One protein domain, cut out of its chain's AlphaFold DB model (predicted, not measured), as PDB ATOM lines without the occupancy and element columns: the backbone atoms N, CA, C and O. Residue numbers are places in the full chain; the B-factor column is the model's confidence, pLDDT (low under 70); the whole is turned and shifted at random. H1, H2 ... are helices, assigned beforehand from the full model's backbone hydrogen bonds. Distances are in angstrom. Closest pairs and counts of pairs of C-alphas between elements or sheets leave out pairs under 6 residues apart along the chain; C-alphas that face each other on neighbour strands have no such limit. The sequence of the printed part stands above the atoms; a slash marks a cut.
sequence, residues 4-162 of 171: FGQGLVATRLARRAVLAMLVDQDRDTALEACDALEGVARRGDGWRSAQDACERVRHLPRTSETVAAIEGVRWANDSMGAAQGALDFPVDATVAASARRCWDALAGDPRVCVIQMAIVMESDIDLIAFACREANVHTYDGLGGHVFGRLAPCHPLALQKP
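What this domain is: This is residues 4 to 162 of the 171 residues of an uncharacterized protein of Phycisphaerales bacterium (UniProt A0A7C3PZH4). Six helices, H1 to H6, form an up-and-down bundle, each running against the one before it in the chain; H1 is its core helix, with H2, H4, H5 and the longest helix, H6, packed round it. H3 covers H2 and H4 on the side away from H6, the short H7 sits between H2 and H6 near the end of the bundle where H1 begins, and the closing stretch, residues 149 to 162, runs back along the bundle to its other end. The 159 printed residues include seven named helices, H1 to H7 in chain order, and no named strand; the class is all helix. The whole is compact, with a radius of gyration of the C-alphas of 14.6 A and spans of 44 by 31 by 26 A.

How they stand to each other: The longest helix, H6, residues 114 to 134, touches H1, residues 4 to 21, with residues 5 to 13 of H1 alone. The closest C-alphas of this pair, those of Val 9 and Asp 124, are 6.3 A apart, and the two helices run opposite ways at a tilt of 37 degrees, only just steep. H1 also touches H4, residues 67 to 85, with the C-alphas of Ala 14 and Gly 72 closest at 4.8 A, at a shallow tilt of 15 degrees, opposite ways. H5, residues 92 to 107, touches H1 at Ala 10 and Ala 99, whose C-alphas are 4.9 A apart, at a shallow tilt of 15 degrees, the same way. H4 and H5 form a helical hairpin at a shallow tilt of 7 degrees, with the C-alphas of Ser 79 and Val 95 closest at 4.6 A. H5 and H6 are close but not clearly touching, with the C-alphas of Ala 107 and Val 114 closest at 5.9 A. H2, residues 24 to 43, forms a helical hairpin with H1 at a shallow tilt of 11 degrees, the closest C-alphas being those of Phe 4 and Ala 41, 4.9 A apart. H3, residues 47 to 58, touches H2, with the C-alphas of Ala 33 and Ala 53 closest at 4.8 A, and H4, with those of Trp 47 and Gly 81 closest at 6.0 A. H3 and H6 are apart. H7, residues 144 to 148, touches residues 42 to 43 of H2, with the C-alphas of Arg 42 and Gly 144 closest at 4.8 A, and residues 128 to 132 of H6, with those of Ala 131 and Val 147 closest at 5.2 A. Every O i to N i+4 pair is within hydrogen-bond range in H1, H2, H4 and H6; in H3 it is 5 of 8, in H5 11 of 12, and in H7 0 of 1, beside 2 of 2 O i to N i+3 pairs.

Where its parts are: H6 measures 30.0 A from C-alpha 114 at (177.958, 175.540, 273.036) to C-alpha 134 at (177.161, 198.046, 253.167). H1 measures 25.1 A and begins with C-alpha 4 at (166.876, 195.236, 264.791). H2 measures 28.9 A, H4 26.5 A, H5 23.4 A and H3 16.1 A. H7 measures 6.9 A and ends with C-alpha 148 at (167.988, 190.101, 253.974).

The domain as a whole: The C-alphas of Asp 88 and Lys 161, the two farthest apart, are 45.2 A apart. The printed part has no cut. The links H1 to H2 and H2 to H3 are tight, the other four are short, and none is long. The C-alphas of residues 149 to 162 lie 11 to 25 A from the mean of all C-alphas. The mean pLDDT of the printed part is 94.8, and residue 162 alone is under 70.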
ATOM      1  N   PHE A   4     167.572 196.300 265.525       97.56
ATOM      2  CA  PHE A   4     166.876 195.236 264.791       97.56
ATOM      3  C   PHE A   4     167.830 194.159 264.252       97.56
ATOM      4  O   PHE A   4     167.435 193.005 264.105       97.56
ATOM      5  N   GLY A   5     169.106 194.495 264.029       97.19
ATOM      6  CA  GLY A   5     170.157 193.527 263.703       97.19
ATOM      7  C   GLY A   5     170.472 192.593 264.873       97.19
ATOM      8  O   GLY A   5     170.593 191.386 264.678       97.19
ATOM      9  N   GLN A   6     170.531 193.120 266.098       96.88
ATOM     10  CA  GLN A   6     170.707 192.318 267.315       96.88
ATOM     11  C   GLN A   6     169.507 191.394 267.563       96.88
ATOM     12  O   GLN A   6     169.689 190.203 267.820       96.88
ATOM     13  N   GLY A   7     168.283 191.911 267.404       97.44
ATOM     14  CA  GLY A   7     167.073 191.088 267.465       97.44
ATOM     15  C   GLY A   7     167.051 190.000 266.389       97.44
ATOM     16  O   GLY A   7     166.641 188.865 266.650       97.44
ATOM     17  N   LEU A   8     167.539 190.306 265.181       97.88
ATOM     18  CA  LEU A   8     167.609 189.340 264.089       97.88
ATOM     19  C   LEU A   8     168.589 188.203 264.397       97.88
ATOM     20  O   LEU A   8     168.262 187.054 264.116       97.88
ATOM     21  N   VAL A   9     169.740 188.484 265.019       97.25
ATOM     22  CA  VAL A   9     170.663 187.435 265.496       97.25
ATOM     23  C   VAL A   9     169.936 186.477 266.446       97.25
ATOM     24  O   VAL A   9     169.982 185.263 266.244       97.25
ATOM     25  N   ALA A  10     169.199 187.006 267.429       97.69
ATOM     26  CA  ALA A  10     168.425 186.186 268.364       97.69
ATOM     27  C   ALA A  10     167.349 185.352 267.648       97.69
ATOM     28  O   ALA A  10     167.214 184.156 267.894       97.69
ATOM     29  N   THR A  11     166.627 185.963 266.707       98.06
ATOM     30  CA  THR A  11     165.578 185.292 265.921       98.06
ATOM     31  C   THR A  11     166.146 184.174 265.061       98.06
ATOM     32  O   THR A  11     165.592 183.078 265.013       98.06
ATOM     33  N   ARG A  12     167.287 184.414 264.415       97.81
ATOM     34  CA  ARG A  12     167.973 183.413 263.603       97.81
ATOM     35  C   ARG A  12     168.493 182.270 264.461       97.81
ATOM     36  O   ARG A  12     168.371 181.120 264.050       97.81
ATOM     37  N   LEU A  13     169.033 182.546 265.645       97.38
ATOM     38  CA  LEU A  13     169.449 181.510 266.589       97.38
ATOM     39  C   LEU A  13     168.249 180.668 267.063       97.38
ATOM     40  O   LEU A  13     168.301 179.439 266.994       97.38
ATOM     41  N   ALA A  14     167.143 181.317 267.443       97.88
ATOM     42  CA  ALA A  14     165.896 180.650 267.809       97.88
ATOM     43  C   ALA A  14     165.355 179.781 266.664       97.88
ATOM     44  O   ALA A  14     165.022 178.620 266.890       97.88
ATOM     45  N   ARG A  15     165.363 180.275 265.416       98.38
ATOM     46  CA  ARG A  15     164.945 179.497 264.237       98.38
ATOM     47  C   ARG A  15     165.755 178.209 264.087       98.38
ATOM     48  O   ARG A  15     165.186 177.160 263.798       98.38
ATOM     49  N   ARG A  16     167.076 178.248 264.299       97.94
ATOM     50  CA  ARG A  16     167.914 177.034 264.214       97.94
ATOM     51  C   ARG A  16     167.563 176.014 265.290       97.94
ATOM     52  O   ARG A  16     167.616 174.817 265.014       97.94
ATOM     53  N   ALA A  17     167.202 176.478 266.485       97.44
ATOM     54  CA  ALA A  17     166.719 175.615 267.556       97.44
ATOM     55  C   ALA A  17     165.341 175.025 267.230       97.44
ATOM     56  O   ALA A  17     165.160 173.822 267.360       97.44
ATOM     57  N   VAL A  18     164.405 175.833 266.719       98.12
ATOM     58  CA  VAL A  18     163.080 175.382 266.254       98.12
ATOM     59  C   VAL A  18     163.208 174.277 265.205       98.12
ATOM     60  O   VAL A  18     162.598 173.221 265.349       98.12
ATOM     61  N   LEU A  19     164.057 174.477 264.191       97.75
ATOM     62  CA  LEU A  19     164.302 173.486 263.138       97.75
ATOM     63  C   LEU A  19     164.901 172.175 263.672       97.75
ATOM     64  O   LEU A  19     164.709 171.127 263.061       97.75
ATOM     65  N   ALA A  20     165.645 172.237 264.778       96.75
ATOM     66  CA  ALA A  20     166.325 171.089 265.366       96.75
ATOM     67  C   ALA A  20     165.474 170.335 266.401       96.75
ATOM     68  O   ALA A  20     165.573 169.116 266.493       96.75
ATOM     69  N   MET A  21     164.679 171.055 267.197       96.75
ATOM     70  CA  MET A  21     164.037 170.541 268.414       96.75
ATOM     71  C   MET A  21     162.531 170.314 268.274       96.75
ATOM     72  O   MET A  21     161.996 169.434 268.941       96.75
ATOM     73  N   LEU A  22     161.840 171.104 267.448       96.25
ATOM     74  CA  LEU A  22     160.396 170.968 267.240       96.25
ATOM     75  C   LEU A  22     160.120 170.099 266.017       96.25
ATOM     76  O   LEU A  22     160.943 170.027 265.100       96.25
ATOM     77  N   VAL A  23     158.956 169.457 265.982       94.50
ATOM     78  CA  VAL A  23     158.500 168.596 264.881       94.50
ATOM     79  C   VAL A  23     157.090 168.988 264.448       94.50
ATOM     80  O   VAL A  23     156.366 169.629 265.208       94.50
ATOM     81  N   ASP A  24     156.729 168.623 263.218       94.75
ATOM     82  CA  ASP A  24     155.380 168.760 262.661       94.75
ATOM     83  C   ASP A  24     154.750 170.149 262.900       94.75
ATOM     84  O   ASP A  24     155.388 171.182 262.693       94.75
ATOM     85  N   GLN A  25     153.498 170.181 263.359       95.00
ATOM     86  CA  GLN A  25     152.715 171.400 263.543       95.00
ATOM     87  C   GLN A  25     153.331 172.377 264.562       95.00
ATOM     88  O   GLN A  25     153.195 173.595 264.410       95.00
ATOM     89  N   ASP A  26     154.033 171.872 265.578       96.44
ATOM     90  CA  ASP A  26     154.715 172.711 266.568       96.44
ATOM     91  C   ASP A  26     155.883 173.463 265.919       96.44
ATOM     92  O   ASP A  26     156.104 174.648 266.192       96.44
ATOM     93  N   ARG A  27     156.610 172.788 265.016       97.69
ATOM     94  CA  ARG A  27     157.672 173.412 264.222       97.69
ATOM     95  C   ARG A  27     157.092 174.491 263.321       97.69
ATOM     96  O   ARG A  27     157.620 175.598 263.334       97.69
ATOM     97  N   ASP A  28     156.027 174.195 262.585       97.94
ATOM     98  CA  ASP A  28     155.415 175.155 261.660       97.94
ATOM     99  C   ASP A  28     154.925 176.405 262.406       97.94
ATOM    100  O   ASP A  28     155.264 177.526 262.032       97.94
ATOM    101  N   THR A  29     154.254 176.218 263.548       97.75
ATOM    102  CA  THR A  29     153.799 177.316 264.420       97.75
ATOM    103  C   THR A  29     154.962 178.195 264.892       97.75
ATOM    104  O   THR A  29     154.869 179.424 264.898       97.75
ATOM    105  N   ALA A  30     156.081 177.587 265.290       97.81
ATOM    106  CA  ALA A  30     157.253 178.330 265.736       97.81
ATOM    107  C   ALA A  30     158.021 178.999 264.585       97.81
ATOM    108  O   ALA A  30     158.562 180.090 264.767       97.81
ATOM    109  N   LEU A  31     158.046 178.393 263.394       98.25
ATOM    110  CA  LEU A  31     158.636 178.996 262.200       98.25
ATOM    111  C   LEU A  31     157.835 180.207 261.718       98.25
ATOM    112  O   LEU A  31     158.455 181.213 261.382       98.25
ATOM    113  N   GLU A  32     156.502 180.167 261.780       98.00
ATOM    114  CA  GLU A  32     155.654 181.338 261.519       98.00
ATOM    115  C   GLU A  32     155.993 182.504 262.457       98.00
ATOM    116  O   GLU A  32     156.076 183.657 262.028       98.00
ATOM    117  N   ALA A  33     156.232 182.220 263.741       98.19
ATOM    118  CA  ALA A  33     156.660 183.238 264.694       98.19
ATOM    119  C   ALA A  33     158.043 183.806 264.331       98.19
ATOM    120  O   ALA A  33     158.234 185.021 264.353       98.19
ATOM    121  N   CYS A  34     159.000 182.959 263.936       98.12
ATOM    122  CA  CYS A  34     160.298 183.420 263.439       98.12
ATOM    123  C   CYS A  34     160.166 184.279 262.167       98.12
ATOM    124  O   CYS A  34     160.831 185.309 262.072       98.12
ATOM    125  N   ASP A  35     159.305 183.902 261.218       98.00
ATOM    126  CA  ASP A  35     159.036 184.674 259.997       98.00
ATOM    127  C   ASP A  35     158.434 186.047 260.329       98.00
ATOM    128  O   ASP A  35     158.844 187.068 259.768       98.00
ATOM    129  N   ALA A  36     157.500 186.096 261.284       98.19
ATOM    130  CA  ALA A  36     156.904 187.340 261.753       98.19
ATOM    131  C   ALA A  36     157.959 188.272 262.378       98.19
ATOM    132  O   ALA A  36     158.020 189.451 262.018       98.19
ATOM    133  N   LEU A  37     158.831 187.746 263.247       98.19
ATOM    134  CA  LEU A  37     159.927 188.501 263.868       98.19
ATOM    135  C   LEU A  37     160.968 188.977 262.841       98.19
ATOM    136  O   LEU A  37     161.425 190.118 262.906       98.19
ATOM    137  N   GLU A  38     161.309 188.157 261.848       97.38
ATOM    138  CA  GLU A  38     162.155 188.583 260.729       97.38
ATOM    139  C   GLU A  38     161.498 189.705 259.914       97.38
ATOM    140  O   GLU A  38     162.171 190.654 259.504       97.38
ATOM    141  N   GLY A  39     160.177 189.644 259.729       97.25
ATOM    142  CA  GLY A  39     159.393 190.723 259.140       97.25
ATOM    143  C   GLY A  39     159.495 192.030 259.930       97.25
ATOM    144  O   GLY A  39     159.641 193.091 259.321       97.25
ATOM    145  N   VAL A  40     159.477 191.952 261.266       97.50
ATOM    146  CA  VAL A  40     159.678 193.109 262.155       97.50
ATOM    147  C   VAL A  40     161.068 193.700 261.964       97.50
ATOM    148  O   VAL A  40     161.182 194.887 261.675       97.50
ATOM    149  N   ALA A  41     162.127 192.887 262.023       97.44
ATOM    150  CA  ALA A  41     163.487 193.380 261.797       97.44
ATOM    151  C   ALA A  41     163.681 193.997 260.411       97.44
ATOM    152  O   ALA A  41     164.403 194.982 260.259       97.44
ATOM    153  N   ARG A  42     163.036 193.435 259.385       97.00
ATOM    154  CA  ARG A  42     163.114 193.959 258.020       97.00
ATOM    155  C   ARG A  42     162.527 195.358 257.910       97.00
ATOM    156  O   ARG A  42     163.132 196.195 257.247       97.00
ATOM    157  N   ARG A  43     161.359 195.595 258.505       96.56
ATOM    158  CA  ARG A  43     160.665 196.886 258.408       96.56
ATOM    159  C   ARG A  43     161.122 197.897 259.459       96.56
ATOM    160  O   ARG A  43     161.058 199.089 259.198       96.56
ATOM    161  N   GLY A  44     161.607 197.423 260.604       95.44
ATOM    162  CA  GLY A  44     161.848 198.245 261.790       95.44
ATOM    163  C   GLY A  44     160.574 198.528 262.597       95.44
ATOM    164  O   GLY A  44     160.574 199.407 263.453       95.44
ATOM    165  N   ASP A  45     159.474 197.816 262.320       94.06
ATOM    166  CA  ASP A  45     158.171 198.037 262.947       94.06
ATOM    167  C   ASP A  45     157.255 196.795 262.931       94.06
ATOM    168  O   ASP A  45     157.554 195.735 262.367       94.06
ATOM    169  N   GLY A  46     156.080 196.937 263.549       93.12
ATOM    170  CA  GLY A  46     155.030 195.918 263.516       93.12
ATOM    171  C   GLY A  46     155.208 194.786 264.529       93.12
ATOM    172  O   GLY A  46     154.590 193.735 264.370       93.12
ATOM    173  N   TRP A  47     156.008 194.982 265.585       94.81
ATOM    174  CA  TRP A  47     156.209 193.987 266.644       94.81
ATOM    175  C   TRP A  47     154.898 193.516 267.280       94.81
ATOM    176  O   TRP A  47     154.716 192.321 267.483       94.81
ATOM    177  N   ARG A  48     153.943 194.426 267.525       91.88
ATOM    178  CA  ARG A  48     152.629 194.065 268.088       91.88
ATOM    179  C   ARG A  48     151.887 193.042 267.229       91.88
ATOM    180  O   ARG A  48     151.294 192.124 267.771       91.88
ATOM    181  N   SER A  49     151.966 193.154 265.904       90.25
ATOM    182  CA  SER A  49     151.348 192.186 264.992       90.25
ATOM    183  C   SER A  49     152.076 190.837 264.981       90.25
ATOM    184  O   SER A  49     151.461 189.817 264.696       90.25
ATOM    185  N   ALA A  50     153.373 190.812 265.303       93.50
ATOM    186  CA  ALA A  50     154.127 189.569 265.465       93.50
ATOM    187  C   ALA A  50     153.847 188.873 266.812       93.50
ATOM    188  O   ALA A  50     154.046 187.662 266.915       93.50
ATOM    189  N   GLN A  51     153.350 189.602 267.825       93.19
ATOM    190  CA  GLN A  51     153.076 189.032 269.147       93.19
ATOM    191  C   GLN A  51     152.072 187.885 269.095       93.19
ATOM    192  O   GLN A  51     152.294 186.891 269.776       93.19
ATOM    193  N   ASP A  52     151.026 187.976 268.272       93.12
ATOM    194  CA  ASP A  52     150.013 186.919 268.176       93.12
ATOM    195  C   ASP A  52     150.627 185.586 267.723       93.12
ATOM    196  O   ASP A  52     150.282 184.524 268.244       93.12
ATOM    197  N   ALA A  53     151.578 185.628 266.784       95.06
ATOM    198  CA  ALA A  53     152.307 184.439 266.348       95.06
ATOM    199  C   ALA A  53     153.211 183.897 267.467       95.06
ATOM    200  O   ALA A  53     153.225 182.695 267.725       95.06
ATOM    201  N   CYS A  54     153.918 184.774 268.186       96.25
ATOM    202  CA  CYS A  54     154.752 184.375 269.321       96.25
ATOM    203  C   CYS A  54     153.942 183.851 270.519       96.25
ATOM    204  O   CYS A  54     154.429 182.987 271.247       96.25
ATOM    205  N   GLU A  55     152.717 184.330 270.730       95.62
ATOM    206  CA  GLU A  55     151.840 183.861 271.806       95.62
ATOM    207  C   GLU A  55     151.374 182.424 271.541       95.62
ATOM    208  O   GLU A  55     151.392 181.600 272.452       95.62
ATOM    209  N   ARG A  56     151.100 182.057 270.278       96.56
ATOM    210  CA  ARG A  56     150.834 180.650 269.914       96.56
ATOM    211  C   ARG A  56     151.984 179.723 270.312       96.56
ATOM    212  O   ARG A  56     151.737 178.639 270.831       96.56
ATOM    213  N   VAL A  57     153.231 180.172 270.152       96.62
ATOM    214  CA  VAL A  57     154.424 179.402 270.552       96.62
ATOM    215  C   VAL A  57     154.487 179.187 272.068       96.62
ATOM    216  O   VAL A  57     154.921 178.129 272.521       96.62
ATOM    217  N   ARG A  58     154.016 180.147 272.877       94.06
ATOM    218  CA  ARG A  58     153.981 180.010 274.347       94.06
ATOM    219  C   ARG A  58     153.028 178.920 274.824       94.06
ATOM    220  O   ARG A  58     153.239 178.378 275.908       94.06
ATOM    221  N   HIS A  59     152.011 178.605 274.026       94.81
ATOM    222  CA  HIS A  59     151.033 177.561 274.318       94.81
ATOM    223  C   HIS A  59     151.451 176.168 273.828       94.81
ATOM    224  O   HIS A  59     150.733 175.204 274.094       94.81
ATOM    225  N   LEU A  60     152.597 176.036 273.147       95.88
ATOM    226  CA  LEU A  60     153.103 174.732 272.726       95.88
ATOM    227  C   LEU A  60     153.496 173.861 273.933       95.88
ATOM    228  O   LEU A  60     153.908 174.390 274.974       95.88
ATOM    229  N   PRO A  61     153.419 172.523 273.810       93.94
ATOM    230  CA  PRO A  61     153.838 171.610 274.865       93.94
ATOM    231  C   PRO A  61     155.295 171.839 275.281       93.94
ATOM    232  O   PRO A  61     156.226 171.769 274.476       93.94
ATOM    233  N   ARG A  62     155.502 172.086 276.577       94.44
ATOM    234  CA  ARG A  62     156.828 172.331 277.157       94.44
ATOM    235  C   ARG A  62     157.380 171.036 277.736       94.44
ATOM    236  O   ARG A  62     157.052 170.666 278.861       94.44
ATOM    237  N   THR A  63     158.223 170.356 276.969       94.00
ATOM    238  CA  THR A  63     158.970 169.174 277.415       94.00
ATOM    239  C   THR A  63     160.445 169.528 277.590       94.00
ATOM    240  O   THR A  63     160.897 170.589 277.155       94.00
ATOM    241  N   SER A  64     161.225 168.629 278.191       89.69
ATOM    242  CA  SER A  64     162.688 168.762 278.227       89.69
ATOM    243  C   SER A  64     163.308 168.867 276.830       89.69
ATOM    244  O   SER A  64     164.401 169.404 276.694       89.69
ATOM    245  N   GLU A  65     162.614 168.385 275.795       90.94
ATOM    246  CA  GLU A  65     163.104 168.389 274.421       90.94
ATOM    247  C   GLU A  65     162.758 169.662 273.643       90.94
ATOM    248  O   GLU A  65     163.439 169.975 272.667       90.94
ATOM    249  N   THR A  66     161.727 170.402 274.056       94.50
ATOM    250  CA  THR A  66     161.188 171.544 273.298       94.50
ATOM    251  C   THR A  66     161.361 172.880 274.012       94.50
ATOM    252  O   THR A  66     161.391 173.929 273.365       94.50
ATOM    253  N   VAL A  67     161.509 172.864 275.344       96.19
ATOM    254  CA  VAL A  67     161.481 174.075 276.175       96.19
ATOM    255  C   VAL A  67     162.546 175.096 275.778       96.19
ATOM    256  O   VAL A  67     162.260 176.290 275.766       96.19
ATOM    257  N   ALA A  68     163.743 174.646 275.393       96.44
ATOM    258  CA  ALA A  68     164.830 175.531 274.996       96.44
ATOM    259  C   ALA A  68     164.492 176.315 273.715       96.44
ATOM    260  O   ALA A  68     164.684 177.530 273.672       96.44
ATOM    261  N   ALA A  69     163.917 175.658 272.700       97.44
ATOM    262  CA  ALA A  69     163.477 176.322 271.472       97.44
ATOM    263  C   ALA A  69     162.330 177.315 271.731       97.44
ATOM    264  O   ALA A  69     162.374 178.439 271.232       97.44
ATOM    265  N   ILE A  70     161.346 176.934 272.557       97.94
ATOM    266  CA  ILE A  70     160.216 177.801 272.935       97.94
ATOM    267  C   ILE A  70     160.714 179.052 273.679       97.94
ATOM    268  O   ILE A  70     160.317 180.174 273.357       97.94
ATOM    269  N   GLU A  71     161.626 178.888 274.641       97.88
ATOM    270  CA  GLU A  71     162.248 180.012 275.349       97.88
ATOM    271  C   GLU A  71     163.122 180.872 274.430       97.88
ATOM    272  O   GLU A  71     163.125 182.096 274.562       97.88
ATOM    273  N   GLY A  72     163.813 180.261 273.465       97.88
ATOM    274  CA  GLY A  72     164.558 180.979 272.433       97.88
ATOM    275  C   GLY A  72     163.658 181.922 271.631       97.88
ATOM    276  O   GLY A  72     163.962 183.109 271.511       97.88
ATOM    277  N   VAL A  73     162.507 181.438 271.151       98.25
ATOM    278  CA  VAL A  73     161.521 182.276 270.440       98.25
ATOM    279  C   VAL A  73     160.990 183.391 271.342       98.25
ATOM    280  O   VAL A  73     160.874 184.534 270.899       98.25
ATOM    281  N   ARG A  74     160.723 183.101 272.623       97.94
ATOM    282  CA  ARG A  74     160.278 184.117 273.588       97.94
ATOM    283  C   ARG A  74     161.297 185.248 273.735       97.94
ATOM    284  O   ARG A  74     160.922 186.412 273.638       97.94
ATOM    285  N   TRP A  75     162.571 184.926 273.940       98.25
ATOM    286  CA  TRP A  75     163.613 185.942 274.102       98.25
ATOM    287  C   TRP A  75     163.941 186.686 272.802       98.25
ATOM    288  O   TRP A  75     164.257 187.875 272.848       98.25
ATOM    289  N   ALA A  76     163.820 186.031 271.645       98.12
ATOM    290  CA  ALA A  76     163.900 186.701 270.350       98.12
ATOM    291  C   ALA A  76     162.767 187.728 270.174       98.12
ATOM    292  O   ALA A  76     163.022 188.862 269.767       98.12
ATOM    293  N   ASN A  77     161.537 187.369 270.556       98.06
ATOM    294  CA  ASN A  77     160.400 188.288 270.568       98.06
ATOM    295  C   ASN A  77     160.617 189.475 271.518       98.06
ATOM    296  O   ASN A  77     160.358 190.614 271.134       98.06
ATOM    297  N   ASP A  78     161.130 189.231 272.726       97.25
ATOM    298  CA  ASP A  78     161.445 190.294 273.688       97.25
ATOM    299  C   ASP A  78     162.545 191.228 273.144       97.25
ATOM    300  O   ASP A  78     162.456 192.445 273.298       97.25
ATOM    301  N   SER A  79     163.547 190.683 272.440       97.44
ATOM    302  CA  SER A  79     164.599 191.473 271.786       97.44
ATOM    303  C   SER A  79     164.040 192.372 270.674       97.44
ATOM    304  O   SER A  79     164.382 193.553 270.622       97.44
ATOM    305  N   MET A  80     163.123 191.867 269.839       97.31
ATOM    306  CA  MET A  80     162.436 192.684 268.822       97.31
ATOM    307  C   MET A  80     161.539 193.756 269.439       97.31
ATOM    308  O   MET A  80     161.531 194.896 268.973       97.31
ATOM    309  N   GLY A  81     160.813 193.414 270.505       96.06
ATOM    310  CA  GLY A  81     159.987 194.367 271.242       96.06
ATOM    311  C   GLY A  81     160.819 195.480 271.865       96.06
ATOM    312  O   GLY A  81     160.447 196.647 271.769       96.06
ATOM    313  N   ALA A  82     161.979 195.142 272.431       96.31
ATOM    314  CA  ALA A  82     162.933 196.116 272.942       96.31
ATOM    315  C   ALA A  82     163.528 196.984 271.823       96.31
ATOM    316  O   ALA A  82     163.677 198.183 272.023       96.31
ATOM    317  N   ALA A  83     163.826 196.418 270.647       96.50
ATOM    318  CA  ALA A  83     164.354 197.182 269.516       96.50
ATOM    319  C   ALA A  83     163.338 198.215 269.005       96.50
ATOM    320  O   ALA A  83     163.706 199.362 268.774       96.50
ATOM    321  N   GLN A  84     162.059 197.841 268.899       95.19
ATOM    322  CA  GLN A  84     161.009 198.795 268.544       95.19
ATOM    323  C   GLN A  84     160.725 199.788 269.683       95.19
ATOM    324  O   GLN A  84     160.544 200.971 269.427       95.19
ATOM    325  N   GLY A  85     160.718 199.340 270.940       93.75
ATOM    326  CA  GLY A  85     160.547 200.222 272.100       93.75
ATOM    327  C   GLY A  85     161.686 201.232 272.267       93.75
ATOM    328  O   GLY A  85     161.461 202.322 272.789       93.75
ATOM    329  N   ALA A  86     162.883 200.899 271.771       93.81
ATOM    330  CA  ALA A  86     164.046 201.777 271.782       93.81
ATOM    331  C   ALA A  86     163.864 203.056 270.944       93.81
ATOM    332  O   ALA A  86     164.578 204.032 271.156       93.81
ATOM    333  N   LEU A  87     162.895 203.063 270.018       88.94
ATOM    334  CA  LEU A  87     162.535 204.241 269.225       88.94
ATOM    335  C   LEU A  87     161.923 205.352 270.088       88.94
ATOM    336  O   LEU A  87     162.134 206.530 269.808       88.94
ATOM    337  N   ASP A  88     161.190 204.971 271.138       90.19
ATOM    338  CA  ASP A  88     160.462 205.898 272.008       90.19
ATOM    339  C   ASP A  88     161.199 206.157 273.337       90.19
ATOM    340  O   ASP A  88     161.059 207.226 273.933       90.19
ATOM    341  N   PHE A  89     161.991 205.192 273.819       85.75
ATOM    342  CA  PHE A  89     162.704 205.258 275.102       85.75
ATOM    343  C   PHE A  89     164.078 204.588 275.004       85.75
ATOM    344  O   PHE A  89     164.167 203.530 274.405       85.75
ATOM    345  N   PRO A  90     165.145 205.089 275.651       84.88
ATOM    346  CA  PRO A  90     166.499 204.538 275.507       84.88
ATOM    347  C   PRO A  90     166.674 203.199 276.252       84.88
ATOM    348  O   PRO A  90     167.219 203.140 277.357       84.88
ATOM    349  N   VAL A  91     166.179 202.110 275.659       89.31
ATOM    350  CA  VAL A  91     166.248 200.732 276.181       89.31
ATOM    351  C   VAL A  91     167.160 199.831 275.344       89.31
ATOM    352  O   VAL A  91     167.022 198.609 275.357       89.31
ATOM    353  N   ASP A  92     168.131 200.413 274.641       91.94
ATOM    354  CA  ASP A  92     169.082 199.747 273.741       91.94
ATOM    355  C   ASP A  92     169.752 198.523 274.381       91.94
ATOM    356  O   ASP A  92     169.853 197.453 273.777       91.94
ATOM    357  N   ALA A  93     170.164 198.651 275.647       92.75
ATOM    358  CA  ALA A  93     170.807 197.573 276.394       92.75
ATOM    359  C   ALA A  93     169.891 196.349 276.580       92.75
ATOM    360  O   ALA A  93     170.376 195.216 276.648       92.75
ATOM    361  N   THR A  94     168.570 196.546 276.617       95.56
ATOM    362  CA  THR A  94     167.584 195.465 276.744       95.56
ATOM    363  C   THR A  94     167.531 194.595 275.492       95.56
ATOM    364  O   THR A  94     167.263 193.395 275.598       95.56
ATOM    365  N   VAL A  95     167.844 195.151 274.317       96.06
ATOM    366  CA  VAL A  95     167.900 194.395 273.056       96.06
ATOM    367  C   VAL A  95     168.992 193.332 273.137       96.06
ATOM    368  O   VAL A  95     168.707 192.138 272.986       96.06
ATOM    369  N   ALA A  96     170.215 193.759 273.468       94.38
ATOM    370  CA  ALA A  96     171.371 192.885 273.644       94.38
ATOM    371  C   ALA A  96     171.178 191.907 274.811       94.38
ATOM    372  O   ALA A  96     171.492 190.724 274.684       94.38
ATOM    373  N   ALA A  97     170.615 192.368 275.934       96.88
ATOM    374  CA  ALA A  97     170.335 191.509 277.082       96.88
ATOM    375  C   ALA A  97     169.326 190.401 276.738       96.88
ATOM    376  O   ALA A  97     169.518 189.253 277.132       96.88
ATOM    377  N   SER A  98     168.280 190.707 275.968       96.69
ATOM    378  CA  SER A  98     167.288 189.712 275.534       96.69
ATOM    379  C   SER A  98     167.882 188.732 274.524       96.69
ATOM    380  O   SER A  98     167.690 187.525 274.656       96.69
ATOM    381  N   ALA A  99     168.696 189.218 273.580       95.94
ATOM    382  CA  ALA A  99     169.444 188.354 272.670       95.94
ATOM    383  C   ALA A  99     170.386 187.405 273.433       95.94
ATOM    384  O   ALA A  99     170.449 186.211 273.137       95.94
ATOM    385  N   ARG A 100     171.051 187.898 274.485       96.38
ATOM    386  CA  ARG A 100     171.882 187.065 275.357       96.38
ATOM    387  C   ARG A 100     171.067 186.020 276.119       96.38
ATOM    388  O   ARG A 100     171.489 184.874 276.211       96.38
ATOM    389  N   ARG A 101     169.881 186.366 276.613       97.56
ATOM    390  CA  ARG A 101     169.004 185.392 277.281       97.56
ATOM    391  C   ARG A 101     168.478 184.318 276.326       97.56
ATOM    392  O   ARG A 101     168.317 183.178 276.748       97.56
ATOM    393  N   CYS A 102     168.273 184.646 275.047       97.31
ATOM    394  CA  CYS A 102     167.994 183.649 274.008       97.31
ATOM    395  C   CYS A 102     169.142 182.639 273.894       97.31
ATOM    396  O   CYS A 102     168.905 181.435 273.836       97.31
ATOM    397  N   TRP A 103     170.384 183.127 273.891       96.62
ATOM    398  CA  TRP A 103     171.561 182.268 273.932       96.62
ATOM    399  C   TRP A 103     171.588 181.400 275.194       96.62
ATOM    400  O   TRP A 103     171.715 180.184 275.084       96.62
ATOM    401  N   ASP A 104     171.440 182.000 276.378       96.94
ATOM    402  CA  ASP A 104     171.554 181.275 277.648       96.94
ATOM    403  C   ASP A 104     170.468 180.186 277.774       96.94
ATOM    404  O   ASP A 104     170.747 179.093 278.263       96.94
ATOM    405  N   ALA A 105     169.253 180.442 277.269       95.56
ATOM    406  CA  ALA A 105     168.169 179.458 277.239       95.56
ATOM    407  C   ALA A 105     168.511 178.220 276.395       95.56
ATOM    408  O   ALA A 105     168.209 177.098 276.794       95.56
ATOM    409  N   LEU A 106     169.158 178.416 275.245       95.38
ATOM    410  CA  LEU A 106     169.559 177.328 274.351       95.38
ATOM    411  C   LEU A 106     170.821 176.613 274.833       95.38
ATOM    412  O   LEU A 106     170.900 175.392 274.752       95.38
ATOM    413  N   ALA A 107     171.787 177.358 275.371       94.31
ATOM    414  CA  ALA A 107     173.013 176.806 275.940       94.31
ATOM    415  C   ALA A 107     172.755 175.982 277.213       94.31
ATOM    416  O   ALA A 107     173.585 175.156 277.588       94.31
ATOM    417  N   GLY A 108     171.610 176.195 277.873       92.06
ATOM    418  CA  GLY A 108     171.150 175.372 278.988       92.06
ATOM    419  C   GLY A 108     170.657 173.975 278.586       92.06
ATOM    420  O   GLY A 108     170.504 173.127 279.464       92.06
ATOM    421  N   ASP A 109     170.413 173.709 277.297       93.56
ATOM    422  CA  ASP A 109     169.996 172.387 276.825       93.56
ATOM    423  C   ASP A 109     171.211 171.445 276.692       93.56
ATOM    424  O   ASP A 109     172.134 171.732 275.924       93.56
ATOM    425  N   PRO A 110     171.225 170.285 277.378       91.12
ATOM    426  CA  PRO A 110     172.377 169.382 277.395       91.12
ATOM    427  C   PRO A 110     172.686 168.730 276.039       91.12
ATOM    428  O   PRO A 110     173.760 168.151 275.873       91.12
ATOM    429  N   ARG A 111     171.766 168.787 275.069       93.00
ATOM    430  CA  ARG A 111     171.968 168.256 273.713       93.00
ATOM    431  C   ARG A 111     172.668 169.267 272.808       93.00
ATOM    432  O   ARG A 111     173.094 168.907 271.711       93.00
ATOM    433  N   VAL A 112     172.769 170.531 273.217       93.38
ATOM    434  CA  VAL A 112     173.305 171.598 272.377       93.38
ATOM    435  C   VAL A 112     174.798 171.798 272.633       93.38
ATOM    436  O   VAL A 112     175.251 172.022 273.752       93.38
ATOM    437  N   CYS A 113     175.592 171.758 271.562       93.38
ATOM    438  CA  CYS A 113     177.016 172.072 271.628       93.38
ATOM    439  C   CYS A 113     177.230 173.594 271.679       93.38
ATOM    440  O   CYS A 113     177.038 174.293 270.682       93.38
ATOM    441  N   VAL A 114     177.701 174.102 272.821       92.88
ATOM    442  CA  VAL A 114     177.958 175.540 273.036       92.88
ATOM    443  C   VAL A 114     178.971 176.108 272.028       92.88
ATOM    444  O   VAL A 114     178.802 177.226 271.549       92.88
ATOM    445  N   ILE A 115     179.992 175.332 271.640       94.44
ATOM    446  CA  ILE A 115     180.983 175.762 270.636       94.44
ATOM    447  C   ILE A 115     180.322 175.941 269.267       94.44
ATOM    448  O   ILE A 115     180.562 176.937 268.589       94.44
ATOM    449  N   GLN A 116     179.459 175.006 268.864       94.12
ATOM    450  CA  GLN A 116     178.721 175.122 267.608       94.12
ATOM    451  C   GLN A 116     177.811 176.348 267.623       94.12
ATOM    452  O   GLN A 116     177.787 177.086 266.641       94.12
ATOM    453  N   MET A 117     177.093 176.581 268.728       94.38
ATOM    454  CA  MET A 117     176.289 177.792 268.885       94.38
ATOM    455  C   MET A 117     177.142 179.051 268.710       94.38
ATOM    456  O   MET A 117     176.717 179.966 268.010       94.38
ATOM    457  N   ALA A 118     178.342 179.088 269.301       94.75
ATOM    458  CA  ALA A 118     179.223 180.255 269.233       94.75
ATOM    459  C   ALA A 118     179.619 180.531 267.785       94.75
ATOM    460  O   ALA A 118     179.452 181.644 267.306       94.75
ATOM    461  N   ILE A 119     180.036 179.490 267.059       94.81
ATOM    462  CA  ILE A 119     180.417 179.594 265.648       94.81
ATOM    463  C   ILE A 119     179.263 180.144 264.801       94.81
ATOM    464  O   ILE A 119     179.464 181.075 264.023       94.81
ATOM    465  N   VAL A 120     178.050 179.593 264.938       93.81
ATOM    466  CA  VAL A 120     176.917 180.041 264.107       93.81
ATOM    467  C   VAL A 120     176.428 181.437 264.491       93.81
ATOM    468  O   VAL A 120     175.999 182.179 263.612       93.81
ATOM    469  N   MET A 121     176.500 181.802 265.773       93.50
ATOM    470  CA  MET A 121     176.104 183.126 266.246       93.50
ATOM    471  C   MET A 121     177.098 184.196 265.796       93.50
ATOM    472  O   MET A 121     176.667 185.198 265.235       93.50
ATOM    473  N   GLU A 122     178.402 183.978 265.979       94.38
ATOM    474  CA  GLU A 122     179.439 184.905 265.504       94.38
ATOM    475  C   GLU A 122     179.362 185.067 263.981       94.38
ATOM    476  O   GLU A 122     179.365 186.185 263.475       94.38
ATOM    477  N   SER A 123     179.151 183.968 263.246       94.19
ATOM    478  CA  SER A 123     178.947 184.028 261.796       94.19
ATOM    479  C   SER A 123     177.722 184.866 261.397       94.19
ATOM    480  O   SER A 123     177.797 185.608 260.418       94.19
ATOM    481  N   ASP A 124     176.604 184.769 262.127       94.94
ATOM    482  CA  ASP A 124     175.420 185.602 261.878       94.94
ATOM    483  C   ASP A 124     175.672 187.074 262.244       94.94
ATOM    484  O   ASP A 124     175.254 187.959 261.495       94.94
ATOM    485  N   ILE A 125     176.355 187.347 263.361       95.56
ATOM    486  CA  ILE A 125     176.714 188.706 263.795       95.56
ATOM    487  C   ILE A 125     177.586 189.374 262.735       95.56
ATOM    488  O   ILE A 125     177.265 190.483 262.305       95.56
ATOM    489  N   ASP A 126     178.641 188.701 262.281       95.62
ATOM    490  CA  ASP A 126     179.550 189.221 261.263       95.62
ATOM    491  C   ASP A 126     178.822 189.493 259.948       95.62
ATOM    492  O   ASP A 126     178.971 190.572 259.365       95.62
ATOM    493  N   LEU A 127     177.983 188.550 259.502       95.12
ATOM    494  CA  LEU A 127     177.236 188.677 258.255       95.12
ATOM    495  C   LEU A 127     176.217 189.823 258.308       95.12
ATOM    496  O   LEU A 127     176.149 190.631 257.380       95.12
ATOM    497  N   ILE A 128     175.448 189.925 259.395       96.06
ATOM    498  CA  ILE A 128     174.463 190.996 259.586       96.06
ATOM    499  C   ILE A 128     175.175 192.338 259.724       96.06
ATOM    500  O   ILE A 128     174.794 193.302 259.065       96.06
ATOM    501  N   ALA A 129     176.235 192.424 260.530       95.62
ATOM    502  CA  ALA A 129     176.990 193.657 260.707       95.62
ATOM    503  C   ALA A 129     177.614 194.130 259.388       95.62
ATOM    504  O   ALA A 129     177.552 195.321 259.083       95.62
ATOM    505  N   PHE A 130     178.179 193.216 258.594       95.50
ATOM    506  CA  PHE A 130     178.691 193.518 257.261       95.50
ATOM    507  C   PHE A 130     177.583 194.034 256.336       95.50
ATOM    508  O   PHE A 130     177.714 195.123 255.783       95.50
ATOM    509  N   ALA A 131     176.463 193.314 256.231       95.88
ATOM    510  CA  ALA A 131     175.352 193.701 255.368       95.88
ATOM    511  C   ALA A 131     174.735 195.055 255.764       95.88
ATOM    512  O   ALA A 131     174.417 195.861 254.890       95.88
ATOM    513  N   CYS A 132     174.608 195.335 257.066       96.31
ATOM    514  CA  CYS A 132     174.125 196.619 257.572       96.31
ATOM    515  C   CYS A 132     175.081 197.770 257.241       96.31
ATOM    516  O   CYS A 132     174.614 198.846 256.878       96.31
ATOM    517  N   ARG A 133     176.403 197.559 257.342       95.44
ATOM    518  CA  ARG A 133     177.399 198.575 256.960       95.44
ATOM    519  C   ARG A 133     177.320 198.900 255.472       95.44
ATOM    520  O   ARG A 133     177.248 200.070 255.119       95.44
ATOM    521  N   GLU A 134     177.263 197.878 254.623       95.25
ATOM    522  CA  GLU A 134     177.161 198.046 253.167       95.25
ATOM    523  C   GLU A 134     175.858 198.737 252.737       95.25
ATOM    524  O   GLU A 134     175.831 199.476 251.758       95.25
ATOM    525  N   ALA A 135     174.766 198.504 253.468       93.94
ATOM    526  CA  ALA A 135     173.472 199.130 253.211       93.94
ATOM    527  C   ALA A 135     173.277 200.475 253.942       93.94
ATOM    528  O   ALA A 135     172.199 201.053 253.836       93.94
ATOM    529  N   ASN A 136     174.292 200.967 254.664       94.69
ATOM    530  CA  ASN A 136     174.239 202.184 255.480       94.69
ATOM    531  C   ASN A 136     173.033 202.228 256.447       94.69
ATOM    532  O   ASN A 136     172.354 203.241 256.569       94.69
ATOM    533  N   VAL A 137     172.757 201.108 257.120       95.88
ATOM    534  CA  VAL A 137     171.677 200.990 258.115       95.88
ATOM    535  C   VAL A 137     172.154 201.561 259.451       95.88
ATOM    536  O   VAL A 137     173.166 201.104 259.997       95.88
ATOM    537  N   HIS A 138     171.429 202.535 260.000       94.06
ATOM    538  CA  HIS A 138     171.764 203.161 261.278       94.06
ATOM    539  C   HIS A 138     171.127 202.431 262.469       94.06
ATOM    540  O   HIS A 138     170.430 201.431 262.323       94.06
ATOM    541  N   THR A 139     171.423 202.894 263.686       93.38
ATOM    542  CA  THR A 139     171.115 202.192 264.944       93.38
ATOM    543  C   THR A 139     169.655 201.754 265.073       93.38
ATOM    544  O   THR A 139     169.404 200.627 265.501       93.38
ATOM    545  N   TYR A 140     168.722 202.620 264.685       94.19
ATOM    546  CA  TYR A 140     167.282 202.452 264.895       94.19
ATOM    547  C   TYR A 140     166.520 202.023 263.636       94.19
ATOM    548  O   TYR A 140     165.322 201.760 263.703       94.19
ATOM    549  N   ASP A 141     167.203 201.942 262.496       93.38
ATOM    550  CA  ASP A 141     166.559 201.654 261.222       93.38
ATOM    551  C   ASP A 141     166.159 200.177 261.125       93.38
ATOM    552  O   ASP A 141     166.867 199.270 261.585       93.38
ATOM    553  N   GLY A 142     165.041 199.928 260.444       95.31
ATOM    554  CA  GLY A 142     164.752 198.609 259.898       95.31
ATOM    555  C   GLY A 142     165.839 198.176 258.913       95.31
ATOM    556  O   GLY A 142     166.432 198.989 258.206       95.31
ATOM    557  N   LEU A 143     166.103 196.873 258.840       96.25
ATOM    558  CA  LEU A 143     167.231 196.348 258.063       96.25
ATOM    559  C   LEU A 143     167.014 196.417 256.540       96.25
ATOM    560  O   LEU A 143     167.971 196.398 255.768       96.25
ATOM    561  N   GLY A 144     165.759 196.463 256.090       93.31
ATOM    562  CA  GLY A 144     165.395 196.508 254.677       93.31
ATOM    563  C   GLY A 144     165.677 195.212 253.902       93.31
ATOM    564  O   GLY A 144     166.323 194.273 254.369       93.31
ATOM    565  N   GLY A 145     165.172 195.138 252.667       92.06
ATOM    566  CA  GLY A 145     165.326 193.950 251.813       92.06
ATOM    567  C   GLY A 145     166.775 193.671 251.395       92.06
ATOM    568  O   GLY A 145     167.158 192.516 251.227       92.06
ATOM    569  N   HIS A 146     167.601 194.714 251.285       89.81
ATOM    570  CA  HIS A 146     169.004 194.606 250.881       89.81
ATOM    571  C   HIS A 146     169.868 193.834 251.883       89.81
ATOM    572  O   HIS A 146     170.780 193.119 251.464       89.81
ATOM    573  N   VAL A 147     169.602 193.962 253.187       93.62
ATOM    574  CA  VAL A 147     170.297 193.165 254.206       93.62
ATOM    575  C   VAL A 147     169.856 191.710 254.101       93.62
ATOM    576  O   VAL A 147     170.699 190.831 253.957       93.62
ATOM    577  N   PHE A 148     168.544 191.456 254.058       93.56
ATOM    578  CA  PHE A 148     167.988 190.101 253.974       93.56
ATOM    579  C   PHE A 148     168.418 189.333 252.719       93.56
ATOM    580  O   PHE A 148     168.693 188.142 252.813       93.56
ATOM    581  N   GLY A 149     168.542 190.003 251.570       91.19
ATOM    582  CA  GLY A 149     169.023 189.386 250.330       91.19
ATOM    583  C   GLY A 149     170.482 188.915 250.375       91.19
ATOM    584  O   GLY A 149     170.909 188.192 249.480       91.19
ATOM    585  N   ARG A 150     171.249 189.308 251.401       91.38
ATOM    586  CA  ARG A 150     172.648 188.904 251.615       91.38
ATOM    587  C   ARG A 150     172.813 187.861 252.722       91.38
ATOM    588  O   ARG A 150     173.929 187.403 252.953       91.38
ATOM    589  N   LEU A 151     171.738 187.499 253.423       92.25
ATOM    590  CA  LEU A 151     171.812 186.541 254.523       92.25
ATOM    591  C   LEU A 151     171.792 185.109 253.996       92.25
ATOM    592  O   LEU A 151     170.960 184.745 253.167       92.25
ATOM    593  N   ALA A 152     172.674 184.272 254.538       89.56
ATOM    594  CA  ALA A 152     172.617 182.840 254.300       89.56
ATOM    595  C   ALA A 152     171.356 182.229 254.952       89.56
ATOM    596  O   ALA A 152     170.895 182.727 255.995       89.56
ATOM    597  N   PRO A 153     170.812 181.131 254.394       88.38
ATOM    598  CA  PRO A 153     169.736 180.375 255.027       88.38
ATOM    599  C   PRO A 153     170.095 179.918 256.449       88.38
ATOM    600  O   PRO A 153     171.249 179.620 256.760       88.38
ATOM    601  N   CYS A 154     169.093 179.833 257.324       92.19
ATOM    602  CA  CYS A 154     169.265 179.253 258.655       92.19
ATOM    603  C   CYS A 154     169.237 177.723 258.569       92.19
ATOM    604  O   CYS A 154     168.224 177.141 258.189       92.19
ATOM    605  N   HIS A 155     170.327 177.074 258.973       91.88
ATOM    606  CA  HIS A 155     170.406 175.616 259.087       91.88
ATOM    607  C   HIS A 155     170.123 175.157 260.526       91.88
ATOM    608  O   HIS A 155     170.524 175.861 261.456       91.88
ATOM    609  N   PRO A 156     169.468 174.001 260.742       95.44
ATOM    610  CA  PRO A 156     169.200 173.488 262.085       95.44
ATOM    611  C   PRO A 156     170.485 173.311 262.898       95.44
ATOM    612  O   PRO A 156     171.542 172.986 262.352       95.44
ATOM    613  N   LEU A 157     170.388 173.475 264.219       94.25
ATOM    614  CA  LEU A 157     171.461 173.048 265.113       94.25
ATOM    615  C   LEU A 157     171.595 171.517 265.064       94.25
ATOM    616  O   LEU A 157     170.605 170.800 265.164       94.25
ATOM    617  N   ALA A 158     172.823 171.008 264.974       93.25
ATOM    618  CA  ALA A 158     173.081 169.605 265.269       93.25
ATOM    619  C   ALA A 158     172.901 169.356 266.775       93.25
ATOM    620  O   ALA A 158     173.568 169.985 267.601       93.25
ATOM    621  N   LEU A 159     171.984 168.450 267.118       92.69
ATOM    622  CA  LEU A 159     171.759 168.003 268.490       92.69
ATOM    623  C   LEU A 159     172.614 166.770 268.774       92.69
ATOM    624  O   LEU A 159     172.651 165.818 267.991       92.69
ATOM    625  N   GLN A 160     173.306 166.784 269.905       89.38
ATOM    626  CA  GLN A 160     174.034 165.633 270.414       89.38
ATOM    627  C   GLN A 160     173.059 164.658 271.070       89.38
ATOM    628  O   GLN A 160     172.038 165.049 271.642       89.38
ATOM    629  N   LYS A 161     173.390 163.363 271.022       77.50
ATOM    630  CA  LYS A 161     172.692 162.392 271.866       77.50
ATOM    631  C   LYS A 161     172.942 162.771 273.330       77.50
ATOM    632  O   LYS A 161     174.087 163.099 273.654       77.50
ATOM    633  N   PRO A 162     171.921 162.713 274.204       66.31
ATOM    634  CA  PRO A 162     172.141 162.879 275.634       66.31
ATOM    635  C   PRO A 162     173.250 161.917 276.066       66.31
ATOM    636  O   PRO A 162     173.217 160.740 275.692       66.31
TER     637      PRO A 162